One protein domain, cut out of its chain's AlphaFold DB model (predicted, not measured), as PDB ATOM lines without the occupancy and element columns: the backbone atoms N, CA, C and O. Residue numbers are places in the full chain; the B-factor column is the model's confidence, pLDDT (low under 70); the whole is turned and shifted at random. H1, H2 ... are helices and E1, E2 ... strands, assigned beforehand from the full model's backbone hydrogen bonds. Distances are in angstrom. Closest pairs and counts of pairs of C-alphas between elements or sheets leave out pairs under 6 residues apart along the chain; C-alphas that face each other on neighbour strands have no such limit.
ATOM      1  N   GLN A   4     -22.938   0.737 -86.427       84.12
ATOM      2  CA  GLN A   4     -24.122  -0.084 -86.641       84.12
ATOM      3  C   GLN A   4     -25.274   0.688 -87.312       84.12
ATOM      4  O   GLN A   4     -26.008   0.107 -88.111       84.12
ATOM      5  N   ASP A   5     -25.447   1.983 -87.026       83.50
ATOM      6  CA  ASP A   5     -26.450   2.825 -87.693       83.50
ATOM      7  C   ASP A   5     -26.095   3.063 -89.166       83.50
ATOM      8  O   ASP A   5     -26.975   2.977 -90.026       83.50
ATOM      9  N   GLU A   6     -24.816   3.303 -89.465       85.50
ATOM     10  CA  GLU A   6     -24.318   3.479 -90.835       85.50
ATOM     11  C   GLU A   6     -24.468   2.194 -91.655       85.50
ATOM     12  O   GLU A   6     -24.979   2.229 -92.778       85.50
ATOM     13  N   ALA A   7     -24.130   1.040 -91.071       88.31
ATOM     14  CA  ALA A   7     -24.326  -0.259 -91.708       88.31
ATOM     15  C   ALA A   7     -25.807  -0.527 -92.036       88.31
ATOM     16  O   ALA A   7     -26.119  -0.991 -93.137       88.31
ATOM     17  N   ARG A   8     -26.741  -0.192 -91.129       87.06
ATOM     18  CA  ARG A   8     -28.187  -0.304 -91.405       87.06
ATOM     19  C   ARG A   8     -28.632   0.637 -92.521       87.06
ATOM     20  O   ARG A   8     -29.429   0.234 -93.364       87.06
ATOM     21  N   ALA A   9     -28.142   1.876 -92.528       89.06
ATOM     22  CA  ALA A   9     -28.496   2.854 -93.549       89.06
ATOM     23  C   ALA A   9     -28.000   2.415 -94.938       89.06
ATOM     24  O   ALA A   9     -28.779   2.424 -95.892       89.06
ATOM     25  N   HIS A  10     -26.761   1.922 -95.032       90.69
ATOM     26  CA  HIS A  10     -26.224   1.327 -96.255       90.69
ATOM     27  C   HIS A  10     -27.029   0.109 -96.717       90.69
ATOM     28  O   HIS A  10     -27.396   0.032 -97.889       90.69
ATOM     29  N   ALA A  11     -27.373  -0.807 -95.803       90.94
ATOM     30  CA  ALA A  11     -28.206  -1.968 -96.117       90.94
ATOM     31  C   ALA A  11     -29.615  -1.579 -96.605       90.94
ATOM     32  O   ALA A  11     -30.194  -2.272 -97.438       90.94
ATOM     33  N   ALA A  12     -30.152  -0.451 -96.131       88.88
ATOM     34  CA  ALA A  12     -31.423   0.119 -96.579       88.88
ATOM     35  C   ALA A  12     -31.319   0.939 -97.884       88.88
ATOM     36  O   ALA A  12     -32.319   1.489 -98.343       88.88
ATOM     37  N   GLY A  13     -30.133   1.017 -98.500       91.69
ATOM     38  CA  GLY A  13     -29.907   1.699 -99.777       91.69
ATOM     39  C   GLY A  13     -29.571   3.187 -99.664       91.69
ATOM     40  O   GLY A  13     -29.512   3.876-100.683       91.69
ATOM     41  N   PHE A  14     -29.322   3.699 -98.457       90.88
ATOM     42  CA  PHE A  14     -28.817   5.056 -98.265       90.88
ATOM     43  C   PHE A  14     -27.292   5.053 -98.406       90.88
ATOM     44  O   PHE A  14     -26.577   4.487 -97.581       90.88
ATOM     45  N   THR A  15     -26.791   5.660 -99.479       88.19
ATOM     46  CA  THR A  15     -25.357   5.666 -99.820       88.19
ATOM     47  C   THR A  15     -24.696   7.027 -99.642       88.19
ATOM     48  O   THR A  15     -23.493   7.089 -99.407       88.19
ATOM     49  N   ASP A  16     -25.471   8.108 -99.716       91.06
ATOM     50  CA  ASP A  16     -25.001   9.476 -99.508       91.06
ATOM     51  C   ASP A  16     -25.630  10.071 -98.242       91.06
ATOM     52  O   ASP A  16     -26.786  10.507 -98.242       91.06
ATOM     53  N   PHE A  17     -24.856  10.095 -97.156       89.12
ATOM     54  CA  PHE A  17     -25.269  10.669 -95.871       89.12
ATOM     55  C   PHE A  17     -25.140  12.193 -95.806       89.12
ATOM     56  O   PHE A  17     -25.585  12.801 -94.835       89.12
ATOM     57  N   LYS A  18     -24.541  12.825 -96.822       91.44
ATOM     58  CA  LYS A  18     -24.442  14.288 -96.919       91.44
ATOM     59  C   LYS A  18     -25.577  14.890 -97.739       91.44
ATOM     60  O   LYS A  18     -25.725  16.113 -97.756       91.44
ATOM     61  N   ARG A  19     -26.386  14.055 -98.396       92.75
ATOM     62  CA  ARG A  19     -27.557  14.503 -99.142       92.75
ATOM     63  C   ARG A  19     -28.512  15.274 -98.235       92.75
ATOM     64  O   ARG A  19     -28.984  14.768 -97.218       92.75
ATOM     65  N   VAL A  20     -28.868  16.477 -98.671       94.38
ATOM     66  CA  VAL A  20     -29.965  17.245 -98.084       94.38
ATOM     67  C   VAL A  20     -31.271  16.760 -98.705       94.38
ATOM     68  O   VAL A  20     -31.450  16.843 -99.918       94.38
ATOM     69  N   TYR A  21     -32.171  16.236 -97.875       94.06
ATOM     70  CA  TYR A  21     -33.507  15.825 -98.300       94.06
ATOM     71  C   TYR A  21     -34.476  16.994 -98.163       94.06
ATOM     72  O   TYR A  21     -34.623  17.582 -97.092       94.06
ATOM     73  N   THR A  22     -35.154  17.316 -99.255       95.44
ATOM     74  CA  THR A  22     -36.269  18.259 -99.279       95.44
ATOM     75  C   THR A  22     -37.583  17.540 -98.961       95.44
ATOM     76  O   THR A  22     -37.654  16.310 -98.927       95.44
ATOM     77  N   HIS A  23     -38.661  18.295 -98.746       91.25
ATOM     78  CA  HIS A  23     -39.983  17.702 -98.536       91.25
ATOM     79  C   HIS A  23     -40.452  16.858 -99.737       91.25
ATOM     80  O   HIS A  23     -41.079  15.824 -99.517       91.25
ATOM     81  N   ASP A  24     -40.080  17.231-100.965       92.56
ATOM     82  CA  ASP A  24     -40.393  16.469-102.182       92.56
ATOM     83  C   ASP A  24     -39.638  15.131-102.243       92.56
ATOM     84  O   ASP A  24     -40.143  14.146-102.788       92.56
ATOM     85  N   ASP A  25     -38.449  15.050-101.634       93.50
ATOM     86  CA  ASP A  25     -37.708  13.791-101.523       93.50
ATOM     87  C   ASP A  25     -38.365  12.828-100.524       93.50
ATOM     88  O   ASP A  25     -38.383  11.615-100.758       93.50
ATOM     89  N   LEU A  26     -38.898  13.371 -99.421       93.12
ATOM     90  CA  LEU A  26     -39.549  12.610 -98.350       93.12
ATOM     91  C   LEU A  26     -40.973  12.185 -98.725       93.12
ATOM     92  O   LEU A  26     -41.426  11.106 -98.342       93.12
ATOM     93  N   ILE A  27     -41.689  13.031 -99.465       93.56
ATOM     94  CA  ILE A  27     -43.092  12.845 -99.815       93.56
ATOM     95  C   ILE A  27     -43.289  13.223-101.286       93.56
ATOM     96  O   ILE A  27     -43.556  14.367-101.630       93.56
ATOM     97  N   ARG A  28     -43.218  12.223-102.168       92.25
ATOM     98  CA  ARG A  28     -43.260  12.420-103.632       92.25
ATOM     99  C   ARG A  28     -44.662  12.625-104.222       92.25
ATOM    100  O   ARG A  28     -44.802  12.741-105.434       92.25
ATOM    101  N   SER A  29     -45.710  12.573-103.401       91.06
ATOM    102  CA  SER A  29     -47.110  12.595-103.845       91.06
ATOM    103  C   SER A  29     -47.845  13.801-103.277       91.06
ATOM    104  O   SER A  29     -47.659  14.160-102.120       91.06
ATOM    105  N   ASP A  30     -48.755  14.377-104.057       85.50
ATOM    106  CA  ASP A  30     -49.668  15.435-103.616       85.50
ATOM    107  C   ASP A  30     -50.915  14.886-102.890       85.50
ATOM    108  O   ASP A  30     -51.687  15.630-102.271       85.50
ATOM    109  N   ARG A  31     -51.111  13.561-102.899       91.50
ATOM    110  CA  ARG A  31     -52.222  12.859-102.236       91.50
ATOM    111  C   ARG A  31     -51.891  12.512-100.789       91.50
ATOM    112  O   ARG A  31     -51.987  11.362-100.371       91.50
ATOM    113  N   VAL A  32     -51.530  13.529-100.018       95.06
ATOM    114  CA  VAL A  32     -51.098  13.377 -98.625       95.06
ATOM    115  C   VAL A  32     -52.175  13.886 -97.684       95.06
ATOM    116  O   VAL A  32     -52.787  14.935 -97.916       95.06
ATOM    117  N   ILE A  33     -52.394  13.132 -96.611       96.31
ATOM    118  CA  ILE A  33     -53.213  13.534 -95.474       96.31
ATOM    119  C   ILE A  33     -52.313  13.509 -94.245       96.31
ATOM    120  O   ILE A  33     -51.652  12.510 -93.978       96.31
ATOM    121  N   PHE A  34     -52.311  14.606 -93.503       96.56
ATOM    122  CA  PHE A  34     -51.664  14.707 -92.205       96.56
ATOM    123  C   PHE A  34     -52.736  14.877 -91.133       96.56
ATOM    124  O   PHE A  34     -53.682  15.647 -91.316       96.56
ATOM    125  N   ALA A  35     -52.590  14.169 -90.019       97.69
ATOM    126  CA  ALA A  35     -53.448  14.327 -88.858       97.69
ATOM    127  C   ALA A  35     -52.613  14.253 -87.581       97.69
ATOM    128  O   ALA A  35     -51.785  13.358 -87.428       97.69
ATOM    129  N   ALA A  36     -52.865  15.173 -86.657       97.50
ATOM    130  CA  ALA A  36     -52.237  15.185 -85.342       97.50
ATOM    131  C   ALA A  36     -53.262  15.562 -84.273       97.50
ATOM    132  O   ALA A  36     -54.194  16.318 -84.542       97.50
ATOM    133  N   THR A  37     -53.094  15.025 -83.066       97.75
ATOM    134  CA  THR A  37     -53.936  15.312 -81.894       97.75
ATOM    135  C   THR A  37     -53.038  15.623 -80.709       97.75
ATOM    136  O   THR A  37     -52.079  14.889 -80.471       97.75
ATOM    137  N   GLY A  38     -53.346  16.687 -79.970       96.81
ATOM    138  CA  GLY A  38     -52.600  17.040 -78.766       96.81
ATOM    139  C   GLY A  38     -52.812  16.003 -77.663       96.81
ATOM    140  O   GLY A  38     -53.943  15.741 -77.251       96.81
ATOM    141  N   VAL A  39     -51.722  15.400 -77.181       95.12
ATOM    142  CA  VAL A  39     -51.749  14.518 -76.002       95.12
ATOM    143  C   VAL A  39     -51.562  15.360 -74.742       95.12
ATOM    144  O   VAL A  39     -52.429  15.370 -73.870       95.12
ATOM    145  N   THR A  40     -50.474  16.124 -74.701       94.69
ATOM    146  CA  THR A  40     -50.209  17.216 -73.756       94.69
ATOM    147  C   THR A  40     -50.420  18.557 -74.450       94.69
ATOM    148  O   THR A  40     -50.505  18.606 -75.678       94.69
ATOM    149  N   ASP A  41     -50.530  19.641 -73.679       95.88
ATOM    150  CA  ASP A  41     -50.582  20.972 -74.283       95.88
ATOM    151  C   ASP A  41     -49.264  21.270 -75.001       95.88
ATOM    152  O   ASP A  41     -48.182  21.033 -74.461       95.88
ATOM    153  N   GLY A  42     -49.377  21.794 -76.213       94.00
ATOM    154  CA  GLY A  42     -48.282  22.407 -76.943       94.00
ATOM    155  C   GLY A  42     -48.779  23.639 -77.686       94.00
ATOM    156  O   GLY A  42     -49.968  23.963 -77.649       94.00
ATOM    157  N   ASP A  43     -47.875  24.300 -78.399       96.38
ATOM    158  CA  ASP A  43     -48.166  25.586 -79.040       96.38
ATOM    159  C   ASP A  43     -49.266  25.495 -80.109       96.38
ATOM    160  O   ASP A  43     -50.035  26.433 -80.304       96.38
ATOM    161  N   LEU A  44     -49.355  24.352 -80.801       95.69
ATOM    162  CA  LEU A  44     -50.306  24.154 -81.898       95.69
ATOM    163  C   LEU A  44     -51.639  23.542 -81.449       95.69
ATOM    164  O   LEU A  44     -52.684  23.864 -82.012       95.69
ATOM    165  N   LEU A  45     -51.608  22.608 -80.494       98.06
ATOM    166  CA  LEU A  45     -52.772  21.826 -80.078       98.06
ATOM    167  C   LEU A  45     -52.798  21.683 -78.560       98.06
ATOM    168  O   LEU A  45     -51.799  21.331 -77.930       98.06
ATOM    169  N   ARG A  46     -53.982  21.874 -77.984       97.88
ATOM    170  CA  ARG A  46     -54.251  21.576 -76.577       97.88
ATOM    171  C   ARG A  46     -54.220  20.072 -76.333       97.88
ATOM    172  O   ARG A  46     -54.686  19.286 -77.162       97.88
ATOM    173  N   GLY A  47     -53.723  19.695 -75.160       95.62
ATOM    174  CA  GLY A  47     -53.710  18.316 -74.702       95.62
ATOM    175  C   GLY A  47     -55.106  17.788 -74.397       95.62
ATOM    176  O   GLY A  47     -56.088  18.536 -74.320       95.62
ATOM    177  N   VAL A  48     -55.198  16.481 -74.167       96.50
ATOM    178  CA  VAL A  48     -56.467  15.842 -73.809       96.50
ATOM    179  C   VAL A  48     -56.935  16.344 -72.442       96.50
ATOM    180  O   VAL A  48     -56.210  16.255 -71.451       96.50
ATOM    181  N   ARG A  49     -58.177  16.832 -72.361       94.31
ATOM    182  CA  ARG A  49     -58.796  17.272 -71.099       94.31
ATOM    183  C   ARG A  49     -59.921  16.339 -70.698       94.31
ATOM    184  O   ARG A  49     -60.869  16.152 -71.455       94.31
ATOM    185  N   TYR A  50     -59.846  15.804 -69.489       92.38
ATOM    186  CA  TYR A  50     -60.896  14.972 -68.912       92.38
ATOM    187  C   TYR A  50     -61.762  15.811 -67.971       92.38
ATOM    188  O   TYR A  50     -61.242  16.506 -67.101       92.38
ATOM    189  N   GLN A  51     -63.081  15.754 -68.151       90.56
ATOM    190  CA  GLN A  51     -64.061  16.451 -67.316       90.56
ATOM    191  C   GLN A  51     -65.244  15.522 -67.055       90.56
ATOM    192  O   GLN A  51     -66.053  15.245 -67.948       90.56
ATOM    193  N   GLY A  52     -65.327  15.009 -65.825       90.56
ATOM    194  CA  GLY A  52     -66.334  14.027 -65.434       90.56
ATOM    195  C   GLY A  52     -66.329  12.817 -66.370       90.56
ATOM    196  O   GLY A  52     -65.364  12.059 -66.429       90.56
ATOM    197  N   ARG A  53     -67.416  12.645 -67.126       90.62
ATOM    198  CA  ARG A  53     -67.624  11.510 -68.044       90.62
ATOM    199  C   ARG A  53     -67.362  11.884 -69.505       90.62
ATOM    200  O   ARG A  53     -67.792  11.180 -70.418       90.62
ATOM    201  N   THR A  54     -66.634  12.977 -69.726       92.75
ATOM    202  CA  THR A  54     -66.236  13.453 -71.050       92.75
ATOM    203  C   THR A  54     -64.723  13.610 -71.165       92.75
ATOM    204  O   THR A  54     -64.043  13.917 -70.184       92.75
ATOM    205  N   ALA A  55     -64.201  13.413 -72.372       94.38
ATOM    206  CA  ALA A  55     -62.864  13.851 -72.751       94.38
ATOM    207  C   ALA A  55     -62.956  14.813 -73.932       94.38
ATOM    208  O   ALA A  55     -63.733  14.579 -74.858       94.38
ATOM    209  N   ARG A  56     -62.158  15.876 -73.910       96.31
ATOM    210  CA  ARG A  56     -62.008  16.815 -75.020       96.31
ATOM    211  C   ARG A  56     -60.643  16.638 -75.660       96.31
ATOM    212  O   ARG A  56     -59.646  16.539 -74.945       96.31
ATOM    213  N   THR A  57     -60.616  16.604 -76.984       97.44
ATOM    214  CA  THR A  57     -59.389  16.558 -77.782       97.44
ATOM    215  C   THR A  57     -59.387  17.697 -78.785       97.44
ATOM    216  O   THR A  57     -60.450  18.131 -79.237       97.44
ATOM    217  N   GLN A  58     -58.190  18.170 -79.119       98.56
ATOM    218  CA  GLN A  58     -57.977  19.098 -80.215       98.56
ATOM    219  C   GLN A  58     -57.034  18.456 -81.227       98.56
ATOM    220  O   GLN A  58     -55.944  17.986 -80.880       98.56
ATOM    221  N   SER A  59     -57.465  18.442 -82.481       98.50
ATOM    222  CA  SER A  59     -56.729  17.848 -83.588       98.50
ATOM    223  C   SER A  59     -56.600  18.829 -84.743       98.50
ATOM    224  O   SER A  59     -57.434  19.719 -84.917       98.50
ATOM    225  N   VAL A  60     -55.587  18.623 -85.577       98.38
ATOM    226  CA  VAL A  60     -55.496  19.236 -86.900       98.38
ATOM    227  C   VAL A  60     -55.514  18.144 -87.959       98.38
ATOM    228  O   VAL A  60     -54.861  17.113 -87.804       98.38
ATOM    229  N   LEU A  61     -56.272  18.362 -89.027       98.19
ATOM    230  CA  LEU A  61     -56.292  17.521 -90.215       98.19
ATOM    231  C   LEU A  61     -55.995  18.383 -91.434       98.19
ATOM    232  O   LEU A  61     -56.672  19.380 -91.682       98.19
ATOM    233  N   MET A  62     -54.998  17.978 -92.210       97.75
ATOM    234  CA  MET A  62     -54.551  18.689 -93.399       97.75
ATOM    235  C   MET A  62     -54.566  17.751 -94.596       97.75
ATOM    236  O   MET A  62     -54.190  16.585 -94.485       97.75
ATOM    237  N   ARG A  63     -54.976  18.263 -95.756       96.88
ATOM    238  CA  ARG A  63     -54.897  17.523 -97.018       96.88
ATOM    239  C   ARG A  63     -54.149  18.340 -98.059       96.88
ATOM    240  O   ARG A  63     -54.616  19.411 -98.444       96.88
ATOM    241  N   ALA A  64     -53.035  17.802 -98.551       94.31
ATOM    242  CA  ALA A  64     -52.160  18.493 -99.496       94.31
ATOM    243  C   ALA A  64     -52.849  18.768-100.842       94.31
ATOM    244  O   ALA A  64     -52.704  19.861-101.381       94.31
ATOM    245  N   HIS A  65     -53.657  17.829-101.337       94.44
ATOM    246  CA  HIS A  65     -54.377  17.980-102.603       94.44
ATOM    247  C   HIS A  65     -55.427  19.103-102.576       94.44
ATOM    248  O   HIS A  65     -55.569  19.841-103.539       94.44
ATOM    249  N   THR A  66     -56.198  19.245-101.490       96.44
ATOM    250  CA  THR A  66     -57.244  20.290-101.392       96.44
ATOM    251  C   THR A  66     -56.774  21.542-100.672       96.44
ATOM    252  O   THR A  66     -57.573  22.454-100.472       96.44
ATOM    253  N   LYS A  67     -55.516  21.559-100.216       95.88
ATOM    254  CA  LYS A  67     -54.927  22.629 -99.399       95.88
ATOM    255  C   LYS A  67     -55.799  23.008 -98.194       95.88
ATOM    256  O   LYS A  67     -55.774  24.135 -97.717       95.88
ATOM    257  N   THR A  68     -56.601  22.061 -97.700       97.38
ATOM    258  CA  THR A  68     -57.553  22.312 -96.616       97.38
ATOM    259  C   THR A  68     -56.919  21.956 -95.289       97.38
ATOM    260  O   THR A  68     -56.413  20.843 -95.137       97.38
ATOM    261  N   ILE A  69     -57.031  22.867 -94.328       98.12
ATOM    262  CA  ILE A  69     -56.637  22.670 -92.935       98.12
ATOM    263  C   ILE A  69     -57.904  22.734 -92.086       98.12
ATOM    264  O   ILE A  69     -58.699  23.663 -92.213       98.12
ATOM    265  N   ARG A  70     -58.115  21.728 -91.239       98.44
ATOM    266  CA  ARG A  70     -59.225  21.666 -90.288       98.44
ATOM    267  C   ARG A  70     -58.669  21.538 -88.888       98.44
ATOM    268  O   ARG A  70     -58.007  20.547 -88.594       98.44
ATOM    269  N   PHE A  71     -58.994  22.495 -88.034       98.38
ATOM    270  CA  PHE A  71     -58.902  22.310 -86.592       98.38
ATOM    271  C   PHE A  71     -60.203  21.676 -86.111       98.38
ATOM    272  O   PHE A  71     -61.290  22.101 -86.502       98.38
ATOM    273  N   ILE A  72     -60.085  20.614 -85.324       98.44
ATOM    274  CA  ILE A  72     -61.207  19.797 -84.872       98.44
ATOM    275  C   ILE A  72     -61.150  19.748 -83.351       98.44
ATOM    276  O   ILE A  72     -60.250  19.130 -82.787       98.44
ATOM    277  N   ASP A  73     -62.124  20.376 -82.699       98.06
ATOM    278  CA  ASP A  73     -62.393  20.175 -81.278       98.06
ATOM    279  C   ASP A  73     -63.473  19.097 -81.139       98.06
ATOM    280  O   ASP A  73     -64.590  19.248 -81.640       98.06
ATOM    281  N   ALA A  74     -63.150  17.995 -80.465       96.81
ATOM    282  CA  ALA A  74     -64.079  16.887 -80.275       96.81
ATOM    283  C   ALA A  74     -64.404  16.678 -78.797       96.81
ATOM    284  O   ALA A  74     -63.524  16.708 -77.937       96.81
ATOM    285  N   ILE A  75     -65.680  16.413 -78.508       95.81
ATOM    286  CA  ILE A  75     -66.160  16.004 -77.187       95.81
ATOM    287  C   ILE A  75     -66.509  14.518 -77.255       95.81
ATOM    288  O   ILE A  75     -67.303  14.070 -78.079       95.81
ATOM    289  N   HIS A  76     -65.888  13.733 -76.386       93.06
ATOM    290  CA  HIS A  76     -66.050  12.292 -76.314       93.06
ATOM    291  C   HIS A  76     -66.808  11.922 -75.042       93.06
ATOM    292  O   HIS A  76     -66.271  12.069 -73.948       93.06
ATOM    293  N   HIS A  77     -68.023  11.386 -75.171       91.75
ATOM    294  CA  HIS A  77     -68.754  10.806 -74.040       91.75
ATOM    295  C   HIS A  77     -68.157   9.445 -73.672       91.75
ATOM    296  O   HIS A  77     -68.346   8.470 -74.393       91.75
ATOM    297  N   LEU A  78     -67.442   9.362 -72.552       86.44
ATOM    298  CA  LEU A  78     -66.651   8.186 -72.157       86.44
ATOM    299  C   LEU A  78     -67.502   6.987 -71.711       86.44
ATOM    300  O   LEU A  78     -66.987   5.877 -71.574       86.44
TER     301      LEU A  78
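AT A GLANCE: This is residues 4 to 78 of the 131 residues of the protein "Fructose-bisphosphatase" of Thermus islandicus (UniProt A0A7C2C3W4). A long, twisted hairpin of E3 and E4 forms one end of the domain, with the shorter strands E1 and E2 following one another along the free side of E3. From E1 a thin stretch of chain reaches away from this sheet, through the small helix H2, to the helix H1 at the other end, and H1 is apart from E1, E2, E3 and E4. The printed part has 75 residues, with two named helices and four named strands in the order H1, H2, E1, E2, E3, E4. The sheet is branched and its neighbour pairs are antiparallel; the class is mixed, helices and strands. The whole is extended, with a radius of gyration of the C-alphas of 18.8 A, and elongated, spanning 54 by 34 by 21 A.

IN THESE COORDINATES: H1 is residues 4 to 11, 10.5 A long, and begins with C-alpha 4 at (-24.122, -0.084, -86.641). H2 is residues 23 to 26, 5.1 A long. E1 is residues 33 to 37, 13.7 A long, with C-alpha 33 at (-53.213, 13.534, -95.474). E2 is residues 49 to 51, 6.5 A. E3 is residues 54 to 63, 28.6 A. E4 is residues 68 to 77, 27.7 A, and ends with C-alpha 77 at (-68.754, 10.806, -74.040).

HOW THE PARTS SIT: E3 has three neighbours. E4, beside residues 54 to 63, lies on one side of it; E1, beside residues 58 to 63, and E2, beside residues 54 to 56, lie on the other side. E3 and E4 form a hairpin, antiparallel at 162 degrees; N 61 and O 70 are 2.8 A apart, within hydrogen-bond range. E1 and E3 are antiparallel at 155 degrees, with the facing C-alphas 37 and 59 at 4.1 A and N 62 and O 34 at 2.8 A. E2 and E3 form a hairpin, antiparallel at 148 degrees, with N 56 and O 49 at 2.8 A. E2, E3 and E4 make a meander, each strand the antiparallel neighbour of the one before. E1, E2 and E4 are edge strands, and E1 and E2 are apart. H1 and H2 are apart from each other, and neither is on the sheet. In H1 every O i to N i+4 pair is within hydrogen-bond range; H2 is too short for such a pair.

THE WHOLE: The C-alphas of Thr 15 and Gly 52 are the two farthest apart, at 54.1 A. Residues 18 to 28, of which 23 to 26 belong to H2, stand free. The links H1 to H2 and E1 to E2 are long, with 11 residues each. The printed part has no cut. The mean pLDDT of the printed part is 93.7, and no printed residue is under 70.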